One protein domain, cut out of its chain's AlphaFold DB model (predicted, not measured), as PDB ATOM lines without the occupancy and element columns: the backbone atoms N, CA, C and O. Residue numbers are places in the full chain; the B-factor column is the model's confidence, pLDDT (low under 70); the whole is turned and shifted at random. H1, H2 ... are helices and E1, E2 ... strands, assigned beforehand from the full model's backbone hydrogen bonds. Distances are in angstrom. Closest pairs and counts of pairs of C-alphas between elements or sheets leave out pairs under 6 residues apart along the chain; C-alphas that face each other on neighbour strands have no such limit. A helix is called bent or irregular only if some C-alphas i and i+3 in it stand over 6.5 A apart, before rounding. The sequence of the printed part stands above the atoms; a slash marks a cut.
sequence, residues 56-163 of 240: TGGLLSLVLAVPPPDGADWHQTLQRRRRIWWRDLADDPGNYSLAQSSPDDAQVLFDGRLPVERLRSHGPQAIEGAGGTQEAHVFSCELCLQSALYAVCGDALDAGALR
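This is residues 56 to 163 of the 240 residues of an uncharacterized protein of Amphibalanus amphitrite (UniProt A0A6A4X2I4). A twisted antiparallel sheet of five strands has the long helix H1 packed on one face, while the short helix H2 lies at one end of the sheet, near the start of E4. The two longest strands, E4 and E5, form a hairpin that bends, and its tip makes one end of the long outline; the turn after H2 makes the other. The printed part has 108 residues with two named helices and five named strands, along the chain E1, H1, E2, E3, E4, E5, H2, and the sheet's order is E1, E5, E4, E3, E2. The class is mixed, helices and strands; the whole is only just loose, close to compact, with a radius of gyration of the C-alphas of 16.1 A and spans of 58 by 26 by 21 A.

E1, residues 59 to 66, begins with C-alpha 59 at (-5.921, 37.873, -28.049) and is 22.6 A long. H1, residues 68 to 89, is 31.8 A long; it is irregular, with C-alphas 69 and 72 7.9 A apart, and has a kink of 42 degrees near residue 75. E2 is residues 96 to 102 and E3 residues 105 to 110. E4, residues 114 to 129, is 37.9 A long and bends by 78 degrees at residue 126. E5, residues 132 to 144, is 34.5 A long, begins with C-alpha 132 at (-12.451, 39.387, -58.725) and bends by 69 degrees at residue 135. H2, residues 145 to 155, is 15.2 A long and ends with C-alpha 155 at (-15.001, 26.492, -13.280).

E1 and E2 are the edge strands. E1 and E5 are antiparallel, with N 62 and O 141 2.9 A apart. E2, E3, E4 and E5 form a meander, each strand the antiparallel neighbour of the one before; its hairpins have N 99 and O 107 at 2.9 A, N 108 and O 117 at 2.8 A, and N 127 and O 134 at 2.8 A, within hydrogen-bond range. There are two layers, the sheet and, on one face, H1 and H2. The closest C-alphas of H1 and E5 are those of Pro 68 and Ala 136, 5.2 A; of H1 and E2, those of Arg 87 and Tyr 96, 6.2 A. H2 has a height over the sheet of 8.1 A and lies over E4 and, only just, with 3 C-alphas, over E3; it runs slantwise to the strands, at 45 degrees to E4 on the local plane. The closest C-alphas of H2 and E4 are those of Val 116 and Ser 147, 5.1 A. H1 and H2 are close but not clearly touching, with the C-alphas of Leu 89 and Val 152 7.9 A apart. Every O i to N i+4 pair is within range in H2, and 15 of 18 in H1.

The two C-alphas farthest apart, those of Gly 132 and Ala 159, are 58.4 A apart. The printed part has no cut and no long link. Residues 157 to 158 pair antiparallel with 161 to 162. The mean pLDDT of the printed part is 92.1, and residues 56 to 57 are under 70.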
ATOM      1  N   THR A  56      -3.893  43.095 -21.059       58.06
ATOM      2  CA  THR A  56      -2.614  42.472 -20.684       58.06
ATOM      3  C   THR A  56      -2.537  40.993 -21.097       58.06
ATOM      4  O   THR A  56      -1.511  40.347 -20.910       58.06
ATOM      5  N   GLY A  57      -3.618  40.449 -21.663       65.75
ATOM      6  CA  GLY A  57      -3.712  39.089 -22.172       65.75
ATOM      7  C   GLY A  57      -3.588  39.023 -23.693       65.75
ATOM      8  O   GLY A  57      -4.076  39.893 -24.410       65.75
ATOM      9  N   GLY A  58      -2.969  37.951 -24.193       80.75
ATOM     10  CA  GLY A  58      -2.970  37.646 -25.623       80.75
ATOM     11  C   GLY A  58      -4.396  37.461 -26.152       80.75
ATOM     12  O   GLY A  58      -5.229  36.815 -25.508       80.75
ATOM     13  N   LEU A  59      -4.662  38.026 -27.329       86.38
ATOM     14  CA  LEU A  59      -5.921  37.873 -28.049       86.38
ATOM     15  C   LEU A  59      -5.735  36.857 -29.175       86.38
ATOM     16  O   LEU A  59      -4.803  36.975 -29.970       86.38
ATOM     17  N   LEU A  60      -6.636  35.885 -29.267       89.25
ATOM     18  CA  LEU A  60      -6.734  35.009 -30.427       89.25
ATOM     19  C   LEU A  60      -7.951  35.423 -31.252       89.25
ATOM     20  O   LEU A  60      -9.061  35.459 -30.731       89.25
ATOM     21  N   SER A  61      -7.735  35.742 -32.527       89.75
ATOM     22  CA  SER A  61      -8.794  36.173 -33.441       89.75
ATOM     23  C   SER A  61      -8.990  35.162 -34.565       89.75
ATOM     24  O   SER A  61      -8.023  34.672 -35.152       89.75
ATOM     25  N   LEU A  62     -10.247  34.851 -34.858       90.81
ATOM     26  CA  LEU A  62     -10.677  34.045 -35.993       90.81
ATOM     27  C   LEU A  62     -11.626  34.887 -36.841       90.81
ATOM     28  O   LEU A  62     -12.654  35.333 -36.340       90.81
ATOM     29  N   VAL A  63     -11.315  35.047 -38.125       89.81
ATOM     30  CA  VAL A  63     -12.178  35.738 -39.091       89.81
ATOM     31  C   VAL A  63     -12.733  34.724 -40.083       89.81
ATOM     32  O   VAL A  63     -12.000  33.876 -40.594       89.81
ATOM     33  N   LEU A  64     -14.037  34.794 -40.334       90.31
ATOM     34  CA  LEU A  64     -14.767  33.872 -41.198       90.31
ATOM     35  C   LEU A  64     -15.562  34.670 -42.225       90.31
ATOM     36  O   LEU A  64     -16.353  35.532 -41.858       90.31
ATOM     37  N   ALA A  65     -15.362  34.359 -43.503       89.69
ATOM     38  CA  ALA A  65     -16.143  34.907 -44.603       89.69
ATOM     39  C   ALA A  65     -17.162  33.864 -45.079       89.69
ATOM     40  O   ALA A  65     -16.801  32.714 -45.346       89.69
ATOM     41  N   VAL A  66     -18.430  34.259 -45.175       90.06
ATOM     42  CA  VAL A  66     -19.560  33.394 -45.540       90.06
ATOM     43  C   VAL A  66     -20.329  34.038 -46.693       90.06
ATOM     44  O   VAL A  66     -20.543  35.249 -46.664       90.06
ATOM     45  N   PRO A  67     -20.776  33.277 -47.705       88.44
ATOM     46  CA  PRO A  67     -21.581  33.830 -48.788       88.44
ATOM     47  C   PRO A  67     -22.838  34.594 -48.298       88.44
ATOM     48  O   PRO A  67     -23.453  34.180 -47.313       88.44
ATOM     49  N   PRO A  68     -23.275  35.657 -49.008       85.94
ATOM     50  CA  PRO A  68     -24.447  36.475 -48.681       85.94
ATOM     51  C   PRO A  68     -25.742  35.727 -48.328       85.94
ATOM     52  O   PRO A  68     -26.356  36.078 -47.321       85.94
ATOM     53  N   PRO A  69     -26.183  34.699 -49.087       86.50
ATOM     54  CA  PRO A  69     -27.490  34.083 -48.842       86.50
ATOM     55  C   PRO A  69     -27.615  33.427 -47.461       86.50
ATOM     56  O   PRO A  69     -28.729  33.294 -46.965       86.50
ATOM     57  N   ASP A  70     -26.494  33.073 -46.827       84.69
ATOM     58  CA  ASP A  70     -26.477  32.319 -45.573       84.69
ATOM     59  C   ASP A  70     -26.148  33.190 -44.345       84.69
ATOM     60  O   ASP A  70     -26.208  32.716 -43.210       84.69
ATOM     61  N   GLY A  71     -25.782  34.463 -44.532       81.06
ATOM     62  CA  GLY A  71     -25.136  35.262 -43.485       81.06
ATOM     63  C   GLY A  71     -25.973  35.505 -42.227       81.06
ATOM     64  O   GLY A  71     -25.459  35.384 -41.113       81.06
ATOM     65  N   ALA A  72     -27.262  35.817 -42.382       78.12
ATOM     66  CA  ALA A  72     -28.130  36.163 -41.252       78.12
ATOM     67  C   ALA A  72     -28.296  34.994 -40.258       78.12
ATOM     68  O   ALA A  72     -28.173  35.175 -39.044       78.12
ATOM     69  N   ASP A  73     -28.494  33.781 -40.776       89.50
ATOM     70  CA  ASP A  73     -28.641  32.566 -39.965       89.50
ATOM     71  C   ASP A  73     -27.295  32.080 -39.415       89.50
ATOM     72  O   ASP A  73     -27.212  31.428 -38.361       89.50
ATOM     73  N   TRP A  74     -26.210  32.422 -40.112       91.19
ATOM     74  CA  TRP A  74     -24.875  31.994 -39.741       91.19
ATOM     75  C   TRP A  74     -24.413  32.630 -38.425       91.19
ATOM     76  O   TRP A  74     -23.881  31.916 -37.571       91.19
ATOM     77  N   HIS A  75     -24.685  33.922 -38.186       91.69
ATOM     78  CA  HIS A  75     -24.293  34.577 -36.929       91.69
ATOM     79  C   HIS A  75     -24.906  33.881 -35.705       91.69
ATOM     80  O   HIS A  75     -24.201  33.533 -34.754       91.69
ATOM     81  N   GLN A  76     -26.212  33.600 -35.751       92.88
ATOM     82  CA  GLN A  76     -26.912  32.892 -34.676       92.88
ATOM     83  C   GLN A  76     -26.375  31.465 -34.501       92.88
ATOM     84  O   GLN A  76     -26.211  30.977 -33.376       92.88
ATOM     85  N   THR A  77     -26.054  30.798 -35.611       93.69
ATOM     86  CA  THR A  77     -25.450  29.463 -35.602       93.69
ATOM     87  C   THR A  77     -24.083  29.475 -34.924       93.69
ATOM     88  O   THR A  77     -23.816  28.616 -34.077       93.69
ATOM     89  N   LEU A  78     -23.234  30.455 -35.236       93.19
ATOM     90  CA  LEU A  78     -21.932  30.625 -34.600       93.19
ATOM     91  C   LEU A  78     -22.076  30.875 -33.101       93.19
ATOM     92  O   LEU A  78     -21.457  30.156 -32.316       93.19
ATOM     93  N   GLN A  79     -22.930  31.819 -32.699       94.94
ATOM     94  CA  GLN A  79     -23.211  32.103 -31.288       94.94
ATOM     95  C   GLN A  79     -23.614  30.836 -30.527       94.94
ATOM     96  O   GLN A  79     -23.053  30.518 -29.473       94.94
ATOM     97  N   ARG A  80     -24.546  30.056 -31.089       94.81
ATOM     98  CA  ARG A  80     -24.987  28.790 -30.497       94.81
ATOM     99  C   ARG A  80     -23.844  27.781 -30.394       94.81
ATOM    100  O   ARG A  80     -23.694  27.167 -29.338       94.81
ATOM    101  N   ARG A  81     -23.059  27.596 -31.461       95.31
ATOM    102  CA  ARG A  81     -21.945  26.632 -31.498       95.31
ATOM    103  C   ARG A  81     -20.844  26.996 -30.507       95.31
ATOM    104  O   ARG A  81     -20.396  26.120 -29.776       95.31
ATOM    105  N   ARG A  82     -20.439  28.267 -30.441       94.62
ATOM    106  CA  ARG A  82     -19.406  28.726 -29.498       94.62
ATOM    107  C   ARG A  82     -19.873  28.593 -28.053       94.62
ATOM    108  O   ARG A  82     -19.124  28.076 -27.232       94.62
ATOM    109  N   ARG A  83     -21.133  28.928 -27.755       94.94
ATOM    110  CA  ARG A  83     -21.710  28.682 -26.424       94.94
ATOM    111  C   ARG A  83     -21.703  27.197 -26.055       94.94
ATOM    112  O   ARG A  83     -21.320  26.866 -24.942       94.94
ATOM    113  N   ILE A  84     -22.139  26.311 -26.955       95.31
ATOM    114  CA  ILE A  84     -22.120  24.856 -26.706       95.31
ATOM    115  C   ILE A  84     -20.690  24.383 -26.451       95.31
ATOM    116  O   ILE A  84     -20.461  23.686 -25.477       95.31
ATOM    117  N   TRP A  85     -19.728  24.836 -27.252       93.94
ATOM    118  CA  TRP A  85     -18.327  24.461 -27.084       93.94
ATOM    119  C   TRP A  85     -17.772  24.826 -25.700       93.94
ATOM    120  O   TRP A  85     -17.136  23.992 -25.069       93.94
ATOM    121  N   TRP A  86     -18.053  26.033 -25.198       95.56
ATOM    122  CA  TRP A  86     -17.656  26.419 -23.838       95.56
ATOM    123  C   TRP A  86     -18.313  25.552 -22.767       95.56
ATOM    124  O   TRP A  86     -17.658  25.136 -21.820       95.56
ATOM    125  N   ARG A  87     -19.595  25.235 -22.950       95.25
ATOM    126  CA  ARG A  87     -20.358  24.374 -22.044       95.25
ATOM    127  C   ARG A  87     -19.864  22.929 -22.047       95.25
ATOM    128  O   ARG A  87     -19.872  22.303 -20.998       95.25
ATOM    129  N   ASP A  88     -19.408  22.421 -23.187       94.12
ATOM    130  CA  ASP A  88     -18.845  21.072 -23.304       94.12
ATOM    131  C   ASP A  88     -17.480  20.951 -22.615       94.12
ATOM    132  O   ASP A  88     -17.083  19.847 -22.253       94.12
ATOM    133  N   LEU A  89     -16.763  22.067 -22.455       90.81
ATOM    134  CA  LEU A  89     -15.463  22.147 -21.786       90.81
ATOM    135  C   LEU A  89     -15.546  22.435 -20.283       90.81
ATOM    136  O   LEU A  89     -14.528  22.348 -19.597       90.81
ATOM    137  N   ALA A  90     -16.735  22.786 -19.803       92.12
ATOM    138  CA  ALA A  90     -17.003  23.159 -18.428       92.12
ATOM    139  C   ALA A  90     -17.300  21.932 -17.551       92.12
ATOM    140  O   ALA A  90     -17.881  20.948 -18.020       92.12
ATOM    141  N   ASP A  91     -16.943  22.016 -16.276       91.81
ATOM    142  CA  ASP A  91     -17.444  21.147 -15.213       91.81
ATOM    143  C   ASP A  91     -18.876  21.551 -14.819       91.81
ATOM    144  O   ASP A  91     -19.724  20.673 -14.633       91.81
ATOM    145  N   ASP A  92     -19.180  22.858 -14.784       94.56
ATOM    146  CA  ASP A  92     -20.547  23.380 -14.665       94.56
ATOM    147  C   ASP A  92     -20.952  24.189 -15.916       94.56
ATOM    148  O   ASP A  92     -20.748  25.406 -16.018       94.56
ATOM    149  N   PRO A  93     -21.622  23.539 -16.888       95.19
ATOM    150  CA  PRO A  93     -22.126  24.188 -18.093       95.19
ATOM    151  C   PRO A  93     -23.087  25.358 -17.841       95.19
ATOM    152  O   PRO A  93     -23.418  26.070 -18.795       95.19
ATOM    153  N   GLY A  94     -23.630  25.512 -16.629       96.62
ATOM    154  CA  GLY A  94     -24.501  26.621 -16.245       96.62
ATOM    155  C   GLY A  94     -23.772  27.961 -16.136       96.62
ATOM    156  O   GLY A  94     -24.390  29.001 -16.366       96.62
ATOM    157  N   ASN A  95     -22.459  27.940 -15.891       96.50
ATOM    158  CA  ASN A  95     -21.652  29.148 -15.704       96.50
ATOM    159  C   ASN A  95     -21.413  29.932 -16.999       96.50
ATOM    160  O   ASN A  95     -21.027  31.098 -16.956       96.50
ATOM    161  N   TYR A  96     -21.655  29.324 -18.160       97.38
ATOM    162  CA  TYR A  96     -21.421  29.956 -19.453       97.38
ATOM    163  C   TYR A  96     -22.724  30.451 -20.071       97.38
ATOM    164  O   TYR A  96     -23.620  29.679 -20.431       97.38
ATOM    165  N   SER A  97     -22.806  31.763 -20.258       97.62
ATOM    166  CA  SER A  97     -23.967  32.441 -20.834       97.62
ATOM    167  C   SER A  97     -23.579  33.249 -22.069       97.62
ATOM    168  O   SER A  97     -22.403  33.492 -22.333       97.62
ATOM    169  N   LEU A  98     -24.578  33.623 -22.867       97.69
ATOM    170  CA  LEU A  98     -24.397  34.497 -24.020       97.69
ATOM    171  C   LEU A  98     -25.076  35.829 -23.708       97.69
ATOM    172  O   LEU A  98     -26.283  35.847 -23.469       97.69
ATOM    173  N   ALA A  99     -24.316  36.917 -23.725       97.75
ATOM    174  CA  ALA A  99     -24.832  38.273 -23.616       97.75
ATOM    175  C   ALA A  99     -24.785  38.945 -24.989       97.75
ATOM    176  O   ALA A  99     -23.764  38.890 -25.668       97.75
ATOM    177  N   GLN A 100     -25.881  39.573 -25.404       96.94
ATOM    178  CA  GLN A 100     -25.950  40.331 -26.654       96.94
ATOM    179  C   GLN A 100     -25.979  41.823 -26.324       96.94
ATOM    180  O   GLN A 100     -26.870  42.279 -25.607       96.94
ATOM    181  N   SER A 101     -24.997  42.571 -26.825       94.88
ATOM    182  CA  SER A 101     -24.964  44.039 -26.734       94.88
ATOM    183  C   SER A 101     -25.709  44.676 -27.910       94.88
ATOM    184  O   SER A 101     -26.297  45.746 -27.768       94.88
ATOM    185  N   SER A 102     -25.708  44.007 -29.066       95.81
ATOM    186  CA  SER A 102     -26.434  44.396 -30.275       95.81
ATOM    187  C   SER A 102     -26.759  43.154 -31.127       95.81
ATOM    188  O   SER A 102     -26.263  42.067 -30.821       95.81
ATOM    189  N   PRO A 103     -27.559  43.268 -32.204       94.00
ATOM    190  CA  PRO A 103     -27.812  42.149 -33.122       94.00
ATOM    191  C   PRO A 103     -26.536  41.555 -33.743       94.00
ATOM    192  O   PRO A 103     -26.483  40.361 -34.044       94.00
ATOM    193  N   ASP A 104     -25.503  42.387 -33.889       95.56
ATOM    194  CA  ASP A 104     -24.239  42.062 -34.546       95.56
ATOM    195  C   ASP A 104     -23.079  41.847 -33.564       95.56
ATOM    196  O   ASP A 104     -21.962  41.589 -33.996       95.56
ATOM    197  N   ASP A 105     -23.316  41.924 -32.253       96.25
ATOM    198  CA  ASP A 105     -22.270  41.796 -31.234       96.25
ATOM    199  C   ASP A 105     -22.774  40.997 -30.030       96.25
ATOM    200  O   ASP A 105     -23.719  41.380 -29.329       96.25
ATOM    201  N   ALA A 106     -22.125  39.861 -29.797       96.75
ATOM    202  CA  ALA A 106     -22.420  38.956 -28.703       96.75
ATOM    203  C   ALA A 106     -21.141  38.558 -27.969       96.75
ATOM    204  O   ALA A 106     -20.054  38.513 -28.537       96.75
ATOM    205  N   GLN A 107     -21.266  38.231 -26.690       97.69
ATOM    206  CA  GLN A 107     -20.159  37.811 -25.843       97.69
ATOM    207  C   GLN A 107     -20.533  36.537 -25.097       97.69
ATOM    208  O   GLN A 107     -21.645  36.410 -24.581       97.69
ATOM    209  N   VAL A 108     -19.598  35.594 -25.027       97.31
ATOM    210  CA  VAL A 108     -19.685  34.470 -24.097       97.31
ATOM    211  C   VAL A 108     -19.120  34.931 -22.760       97.31
ATOM    212  O   VAL A 108     -17.957  35.337 -22.678       97.31
ATOM    213  N   LEU A 109     -19.953  34.871 -21.724       97.56
ATOM    214  CA  LEU A 109     -19.602  35.262 -20.364       97.56
ATOM    215  C   LEU A 109     -19.464  34.028 -19.477       97.56
ATOM    216  O   LEU A 109     -20.337  33.159 -19.502       97.56
ATOM    217  N   PHE A 110     -18.421  34.006 -18.654       97.19
ATOM    218  CA  PHE A 110     -18.280  33.091 -17.526       97.19
ATOM    219  C   PHE A 110     -18.841  33.738 -16.251       97.19
ATOM    220  O   PHE A 110     -18.599  34.922 -15.992       97.19
ATOM    221  N   ASP A 111     -19.636  32.977 -15.497       96.56
ATOM    222  CA  ASP A 111     -20.371  33.407 -14.298       96.56
ATOM    223  C   ASP A 111     -21.202  34.690 -14.531       96.56
ATOM    224  O   ASP A 111     -21.336  35.572 -13.684       96.56
ATOM    225  N   GLY A 112     -21.684  34.866 -15.768       96.31
ATOM    226  CA  GLY A 112     -22.438  36.051 -16.198       96.31
ATOM    227  C   GLY A 112     -21.681  37.385 -16.109       96.31
ATOM    228  O   GLY A 112     -22.306  38.435 -16.258       96.31
ATOM    229  N   ARG A 113     -20.366  37.375 -15.855       95.62
ATOM    230  CA  ARG A 113     -19.580  38.586 -15.551       95.62
ATOM    231  C   ARG A 113     -18.316  38.711 -16.382       95.62
ATOM    232  O   ARG A 113     -18.034  39.793 -16.885       95.62
ATOM    233  N   LEU A 114     -17.540  37.637 -16.498       96.12
ATOM    234  CA  LEU A 114     -16.232  37.673 -17.143       96.12
ATOM    235  C   LEU A 114     -16.391  37.417 -18.648       96.12
ATOM    236  O   LEU A 114     -16.733  36.293 -19.018       96.12
ATOM    237  N   PRO A 115     -16.135  38.398 -19.533       96.25
ATOM    238  CA  PRO A 115     -16.150  38.157 -20.967       96.25
ATOM    239  C   PRO A 115     -14.956  37.290 -21.365       96.25
ATOM    240  O   PRO A 115     -13.796  37.655 -21.149       96.25
ATOM    241  N   VAL A 116     -15.258  36.133 -21.946       96.38
ATOM    242  CA  VAL A 116     -14.253  35.163 -22.383       96.38
ATOM    243  C   VAL A 116     -14.014  35.274 -23.883       96.38
ATOM    244  O   VAL A 116     -12.872  35.321 -24.336       96.38
ATOM    245  N   GLU A 117     -15.093  35.363 -24.653       96.56
ATOM    246  CA  GLU A 117     -15.051  35.414 -26.110       96.56
ATOM    247  C   GLU A 117     -16.073  36.421 -26.631       96.56
ATOM    248  O   GLU A 117     -17.193  36.486 -26.123       96.56
ATOM    249  N   ARG A 118     -15.706  37.191 -27.653       96.88
ATOM    250  CA  ARG A 118     -16.582  38.135 -28.348       96.88
ATOM    251  C   ARG A 118     -16.796  37.680 -29.784       96.88
ATOM    252  O   ARG A 118     -15.863  37.265 -30.457       96.88
ATOM    253  N   LEU A 119     -18.032  37.761 -30.242       96.62
ATOM    254  CA  LEU A 119     -18.496  37.329 -31.551       96.62
ATOM    255  C   LEU A 119     -19.112  38.547 -32.230       96.62
ATOM    256  O   LEU A 119     -20.039  39.138 -31.677       96.62
ATOM    257  N   ARG A 120     -18.596  38.926 -33.400       96.25
ATOM    258  CA  ARG A 120     -19.124  40.054 -34.171       96.25
ATOM    259  C   ARG A 120     -19.506  39.641 -35.579       96.25
ATOM    260  O   ARG A 120     -18.801  38.854 -36.212       96.25
ATOM    261  N   SER A 121     -20.595  40.218 -36.057       96.00
ATOM    262  CA  SER A 121     -21.008  40.262 -37.454       96.00
ATOM    263  C   SER A 121     -20.629  41.632 -38.005       96.00
ATOM    264  O   SER A 121     -20.998  42.658 -37.443       96.00
ATOM    265  N   HIS A 122     -19.869  41.663 -39.095       93.62
ATOM    266  CA  HIS A 122     -19.461  42.909 -39.755       93.62
ATOM    267  C   HIS A 122     -20.336  43.239 -40.969       93.62
ATOM    268  O   HIS A 122     -20.035  44.172 -41.711       93.62
ATOM    269  N   GLY A 123     -21.408  42.470 -41.182       92.12
ATOM    270  CA  GLY A 123     -22.252  42.570 -42.367       92.12
ATOM    271  C   GLY A 123     -21.552  42.099 -43.652       92.12
ATOM    272  O   GLY A 123     -20.470  41.503 -43.593       92.12
ATOM    273  N   PRO A 124     -22.193  42.308 -44.814       93.94
ATOM    274  CA  PRO A 124     -21.589  42.046 -46.112       93.94
ATOM    275  C   PRO A 124     -20.398  42.973 -46.371       93.94
ATOM    276  O   PRO A 124     -20.492  44.189 -46.209       93.94
ATOM    277  N   GLN A 125     -19.282  42.397 -46.801       92.50
ATOM    278  CA  GLN A 125     -18.078  43.102 -47.214       92.50
ATOM    279  C   GLN A 125     -17.647  42.625 -48.596       92.50
ATOM    280  O   GLN A 125     -17.805  41.457 -48.954       92.50
ATOM    281  N   ALA A 126     -17.080  43.542 -49.373       93.88
ATOM    282  CA  ALA A 126     -16.418  43.223 -50.624       93.88
ATOM    283  C   ALA A 126     -15.044  42.601 -50.324       93.88
ATOM    284  O   ALA A 126     -14.180  43.256 -49.748       93.88
ATOM    285  N   ILE A 127     -14.846  41.342 -50.708       89.00
ATOM    286  CA  ILE A 127     -13.595  40.600 -50.549       89.00
ATOM    287  C   ILE A 127     -12.962  40.410 -51.926       89.00
ATOM    288  O   ILE A 127     -13.579  39.862 -52.842       89.00
ATOM    289  N   GLU A 128     -11.719  40.857 -52.082       90.19
ATOM    290  CA  GLU A 128     -10.945  40.636 -53.302       90.19
ATOM    291  C   GLU A 128     -10.370  39.214 -53.327       90.19
ATOM    292  O   GLU A 128      -9.583  38.814 -52.466       90.19
ATOM    293  N   GLY A 129     -10.766  38.433 -54.331       84.88
ATOM    294  CA  GLY A 129     -10.214  37.107 -54.595       84.88
ATOM    295  C   GLY A 129      -9.602  37.006 -55.990       84.88
ATOM    296  O   GLY A 129      -9.743  37.892 -56.831       84.88
ATOM    297  N   ALA A 130      -8.977  35.863 -56.283       83.50
ATOM    298  CA  ALA A 130      -8.394  35.586 -57.602       83.50
ATOM    299  C   ALA A 130      -9.412  35.666 -58.762       83.50
ATOM    300  O   ALA A 130      -9.026  35.849 -59.913       83.50
ATOM    301  N   GLY A 131     -10.710  35.523 -58.465       90.06
ATOM    302  CA  GLY A 131     -11.815  35.642 -59.421       90.06
ATOM    303  C   GLY A 131     -12.472  37.026 -59.483       90.06
ATOM    304  O   GLY A 131     -13.552  37.135 -60.057       90.06
ATOM    305  N   GLY A 132     -11.868  38.054 -58.879       92.25
ATOM    306  CA  GLY A 132     -12.451  39.387 -58.725       92.25
ATOM    307  C   GLY A 132     -13.073  39.612 -57.347       92.25
ATOM    308  O   GLY A 132     -12.938  38.792 -56.435       92.25
ATOM    309  N   THR A 133     -13.741  40.751 -57.194       93.81
ATOM    310  CA  THR A 133     -14.402  41.151 -55.949       93.81
ATOM    311  C   THR A 133     -15.703  40.373 -55.761       93.81
ATOM    312  O   THR A 133     -16.569  40.385 -56.637       93.81
ATOM    313  N   GLN A 134     -15.851  39.710 -54.616       92.81
ATOM    314  CA  GLN A 134     -17.067  38.996 -54.221       92.81
ATOM    315  C   GLN A 134     -17.593  39.561 -52.906       92.81
ATOM    316  O   GLN A 134     -16.819  39.913 -52.024       92.81
ATOM    317  N   GLU A 135     -18.909  39.651 -52.763       93.69
ATOM    318  CA  GLU A 135     -19.535  40.043 -51.503       93.69
ATOM    319  C   GLU A 135     -19.636  38.827 -50.573       93.69
ATOM    320  O   GLU A 135     -20.007  37.740 -51.018       93.69
ATOM    321  N   ALA A 136     -19.309  38.997 -49.293       91.56
ATOM    322  CA  ALA A 136     -19.450  37.964 -48.269       91.56
ATOM    323  C   ALA A 136     -19.745  38.590 -46.904       91.56
ATOM    324  O   ALA A 136     -19.203  39.639 -46.570       91.56
ATOM    325  N   HIS A 137     -20.559  37.933 -46.081       92.00
ATOM    326  CA  HIS A 137     -20.669  38.291 -44.671       92.00
ATOM    327  C   HIS A 137     -19.394  37.921 -43.935       92.00
ATOM    328  O   HIS A 137     -18.932  36.781 -44.018       92.00
ATOM    329  N   VAL A 138     -18.854  38.874 -43.182       92.44
ATOM    330  CA  VAL A 138     -17.653  38.658 -42.381       92.44
ATOM    331  C   VAL A 138     -18.029  38.563 -40.911       92.44
ATOM    332  O   VAL A 138     -18.720  39.425 -40.368       92.44
ATOM    333  N   PHE A 139     -17.542  37.519 -40.253       92.44
ATOM    334  CA  PHE A 139     -17.675  37.304 -38.820       92.44
ATOM    335  C   PHE A 139     -16.299  37.282 -38.173       92.44
ATOM    336  O   PHE A 139     -15.347  36.771 -38.762       92.44
ATOM    337  N   SER A 140     -16.199  37.780 -36.946       93.94
ATOM    338  CA  SER A 140     -14.987  37.650 -36.137       93.94
ATOM    339  C   SER A 140     -15.295  37.052 -34.772       93.94
ATOM    340  O   SER A 140     -16.220  37.502 -34.094       93.94
ATOM    341  N   CYS A 141     -14.479  36.094 -34.347       95.88
ATOM    342  CA  CYS A 141     -14.438  35.590 -32.982       95.88
ATOM    343  C   CYS A 141     -13.133  36.041 -32.334       95.88
ATOM    344  O   CYS A 141     -12.055  35.703 -32.816       95.88
ATOM    345  N   GLU A 142     -13.228  36.768 -31.233       95.00
ATOM    346  CA  GLU A 142     -12.099  37.278 -30.465       95.00
ATOM    347  C   GLU A 142     -12.093  36.605 -29.092       95.00
ATOM    348  O   GLU A 142     -13.011  36.786 -28.294       95.00
ATOM    349  N   LEU A 143     -11.058  35.823 -28.807       93.69
ATOM    350  CA  LEU A 143     -10.871  35.107 -27.552       93.69
ATOM    351  C   LEU A 143      -9.781  35.784 -26.720       93.69
ATOM    352  O   LEU A 143      -8.624  35.842 -27.138       93.69
ATOM    353  N   CYS A 144     -10.126  36.227 -25.512       90.88
ATOM    354  CA  CYS A 144      -9.133  36.677 -24.539       90.88
ATOM    355  C   CYS A 144      -8.545  35.456 -23.822       90.88
ATOM    356  O   CYS A 144      -9.221  34.833 -23.001       90.88
ATOM    357  N   LEU A 145      -7.283  35.111 -24.104       88.75
ATOM    358  CA  LEU A 145      -6.649  33.907 -23.548       88.75
ATOM    359  C   LEU A 145      -6.573  33.939 -22.019       88.75
ATOM    360  O   LEU A 145      -6.752  32.913 -21.367       88.75
ATOM    361  N   GLN A 146      -6.339  35.117 -21.443       90.31
ATOM    362  CA  GLN A 146      -6.275  35.282 -19.995       90.31
ATOM    363  C   GLN A 146      -7.651  35.074 -19.346       90.31
ATOM    364  O   GLN A 146      -7.762  34.296 -18.400       90.31
ATOM    365  N   SER A 147      -8.707  35.704 -19.877       93.38
ATOM    366  CA  SER A 147     -10.078  35.488 -19.393       93.38
ATOM    367  C   SER A 147     -10.517  34.037 -19.564       93.38
ATOM    368  O   SER A 147     -11.149  33.483 -18.672       93.38
ATOM    369  N   ALA A 148     -10.151  33.406 -20.681       93.94
ATOM    370  CA  ALA A 148     -10.410  31.994 -20.938       93.94
ATOM    371  C   ALA A 148      -9.742  31.084 -19.913       93.94
ATOM    372  O   ALA A 148     -10.395  30.192 -19.377       93.94
ATOM    373  N   LEU A 149      -8.468  31.329 -19.604       92.12
ATOM    374  CA  LEU A 149      -7.754  30.575 -18.581       92.12
ATOM    375  C   LEU A 149      -8.404  30.756 -17.205       92.12
ATOM    376  O   LEU A 149      -8.608  29.771 -16.504       92.12
ATOM    377  N   TYR A 150      -8.768  31.986 -16.830       94.06
ATOM    378  CA  TYR A 150      -9.467  32.231 -15.566       94.06
ATOM    379  C   TYR A 150     -10.838  31.562 -15.513       94.06
ATOM    380  O   TYR A 150     -11.173  30.999 -14.479       94.06
ATOM    381  N   ALA A 151     -11.602  31.592 -16.603       94.81
ATOM    382  CA  ALA A 151     -12.899  30.932 -16.678       94.81
ATOM    383  C   ALA A 151     -12.762  29.414 -16.521       94.81
ATOM    384  O   ALA A 151     -13.397  28.832 -15.652       94.81
ATOM    385  N   VAL A 152     -11.867  28.783 -17.288       94.19
ATOM    386  CA  VAL A 152     -11.614  27.335 -17.205       94.19
ATOM    387  C   VAL A 152     -11.119  26.938 -15.815       94.19
ATOM    388  O   VAL A 152     -11.606  25.967 -15.245       94.19
ATOM    389  N   CYS A 153     -10.165  27.679 -15.247       94.12
ATOM    390  CA  CYS A 153      -9.635  27.361 -13.924       94.12
ATOM    391  C   CYS A 153     -10.639  27.635 -12.801       94.12
ATOM    392  O   CYS A 153     -10.668  26.888 -11.832       94.12
ATOM    393  N   GLY A 154     -11.431  28.703 -12.913       94.81
ATOM    394  CA  GLY A 154     -12.469  29.044 -11.945       94.81
ATOM    395  C   GLY A 154     -13.600  28.021 -11.938       94.81
ATOM    396  O   GLY A 154     -14.058  27.641 -10.869       94.81
ATOM    397  N   ASP A 155     -13.991  27.538 -13.117       94.00
ATOM    398  CA  ASP A 155     -15.001  26.492 -13.280       94.00
ATOM    399  C   ASP A 155     -14.527  25.133 -12.746       94.00
ATOM    400  O   ASP A 155     -15.271  24.430 -12.073       94.00
ATOM    401  N   ALA A 156     -13.257  24.797 -12.986       93.00
ATOM    402  CA  ALA A 156     -12.647  23.551 -12.530       93.00
ATOM    403  C   ALA A 156     -12.264  23.546 -11.037       93.00
ATOM    404  O   ALA A 156     -11.771  22.531 -10.537       93.00
ATOM    405  N   LEU A 157     -12.384  24.669 -10.320       93.81
ATOM    406  CA  LEU A 157     -11.979  24.759  -8.918       93.81
ATOM    407  C   LEU A 157     -13.098  24.246  -8.003       93.81
ATOM    408  O   LEU A 157     -14.014  24.980  -7.642       93.81
ATOM    409  N   ASP A 158     -12.971  22.998  -7.561       89.12
ATOM    410  CA  ASP A 158     -13.927  22.325  -6.678       89.12
ATOM    411  C   ASP A 158     -13.251  21.969  -5.346       89.12
ATOM    412  O   ASP A 158     -12.244  21.260  -5.314       89.12
ATOM    413  N   ALA A 159     -13.771  22.499  -4.234       81.00
ATOM    414  CA  ALA A 159     -13.300  22.222  -2.869       81.00
ATOM    415  C   ALA A 159     -11.766  22.326  -2.658       81.00
ATOM    416  O   ALA A 159     -11.192  21.623  -1.826       81.00
ATOM    417  N   GLY A 160     -11.093  23.214  -3.401       85.81
ATOM    418  CA  GLY A 160      -9.642  23.431  -3.311       85.81
ATOM    419  C   GLY A 160      -8.789  22.536  -4.217       85.81
ATOM    420  O   GLY A 160      -7.563  22.614  -4.153       85.81
ATOM    421  N   ALA A 161      -9.403  21.722  -5.077       90.56
ATOM    422  CA  ALA A 161      -8.721  20.968  -6.122       90.56
ATOM    423  C   ALA A 161      -9.116  21.487  -7.512       90.56
ATOM    424  O   ALA A 161     -10.278  21.789  -7.766       90.56
ATOM    425  N   LEU A 162      -8.144  21.565  -8.422       92.25
ATOM    426  CA  LEU A 162      -8.378  21.948  -9.812       92.25
ATOM    427  C   LEU A 162      -8.667  20.697 -10.655       92.25
ATOM    428  O   LEU A 162      -7.767  19.891 -10.910       92.25
ATOM    429  N   ARG A 163      -9.914  20.528 -11.090       92.31
ATOM    430  CA  ARG A 163     -10.414  19.364 -11.834       92.31
ATOM    431  C   ARG A 163     -10.592  19.694 -13.314       92.31
ATOM    432  O   ARG A 163     -11.687  19.748 -13.836       92.31
TER     433      ARG A 163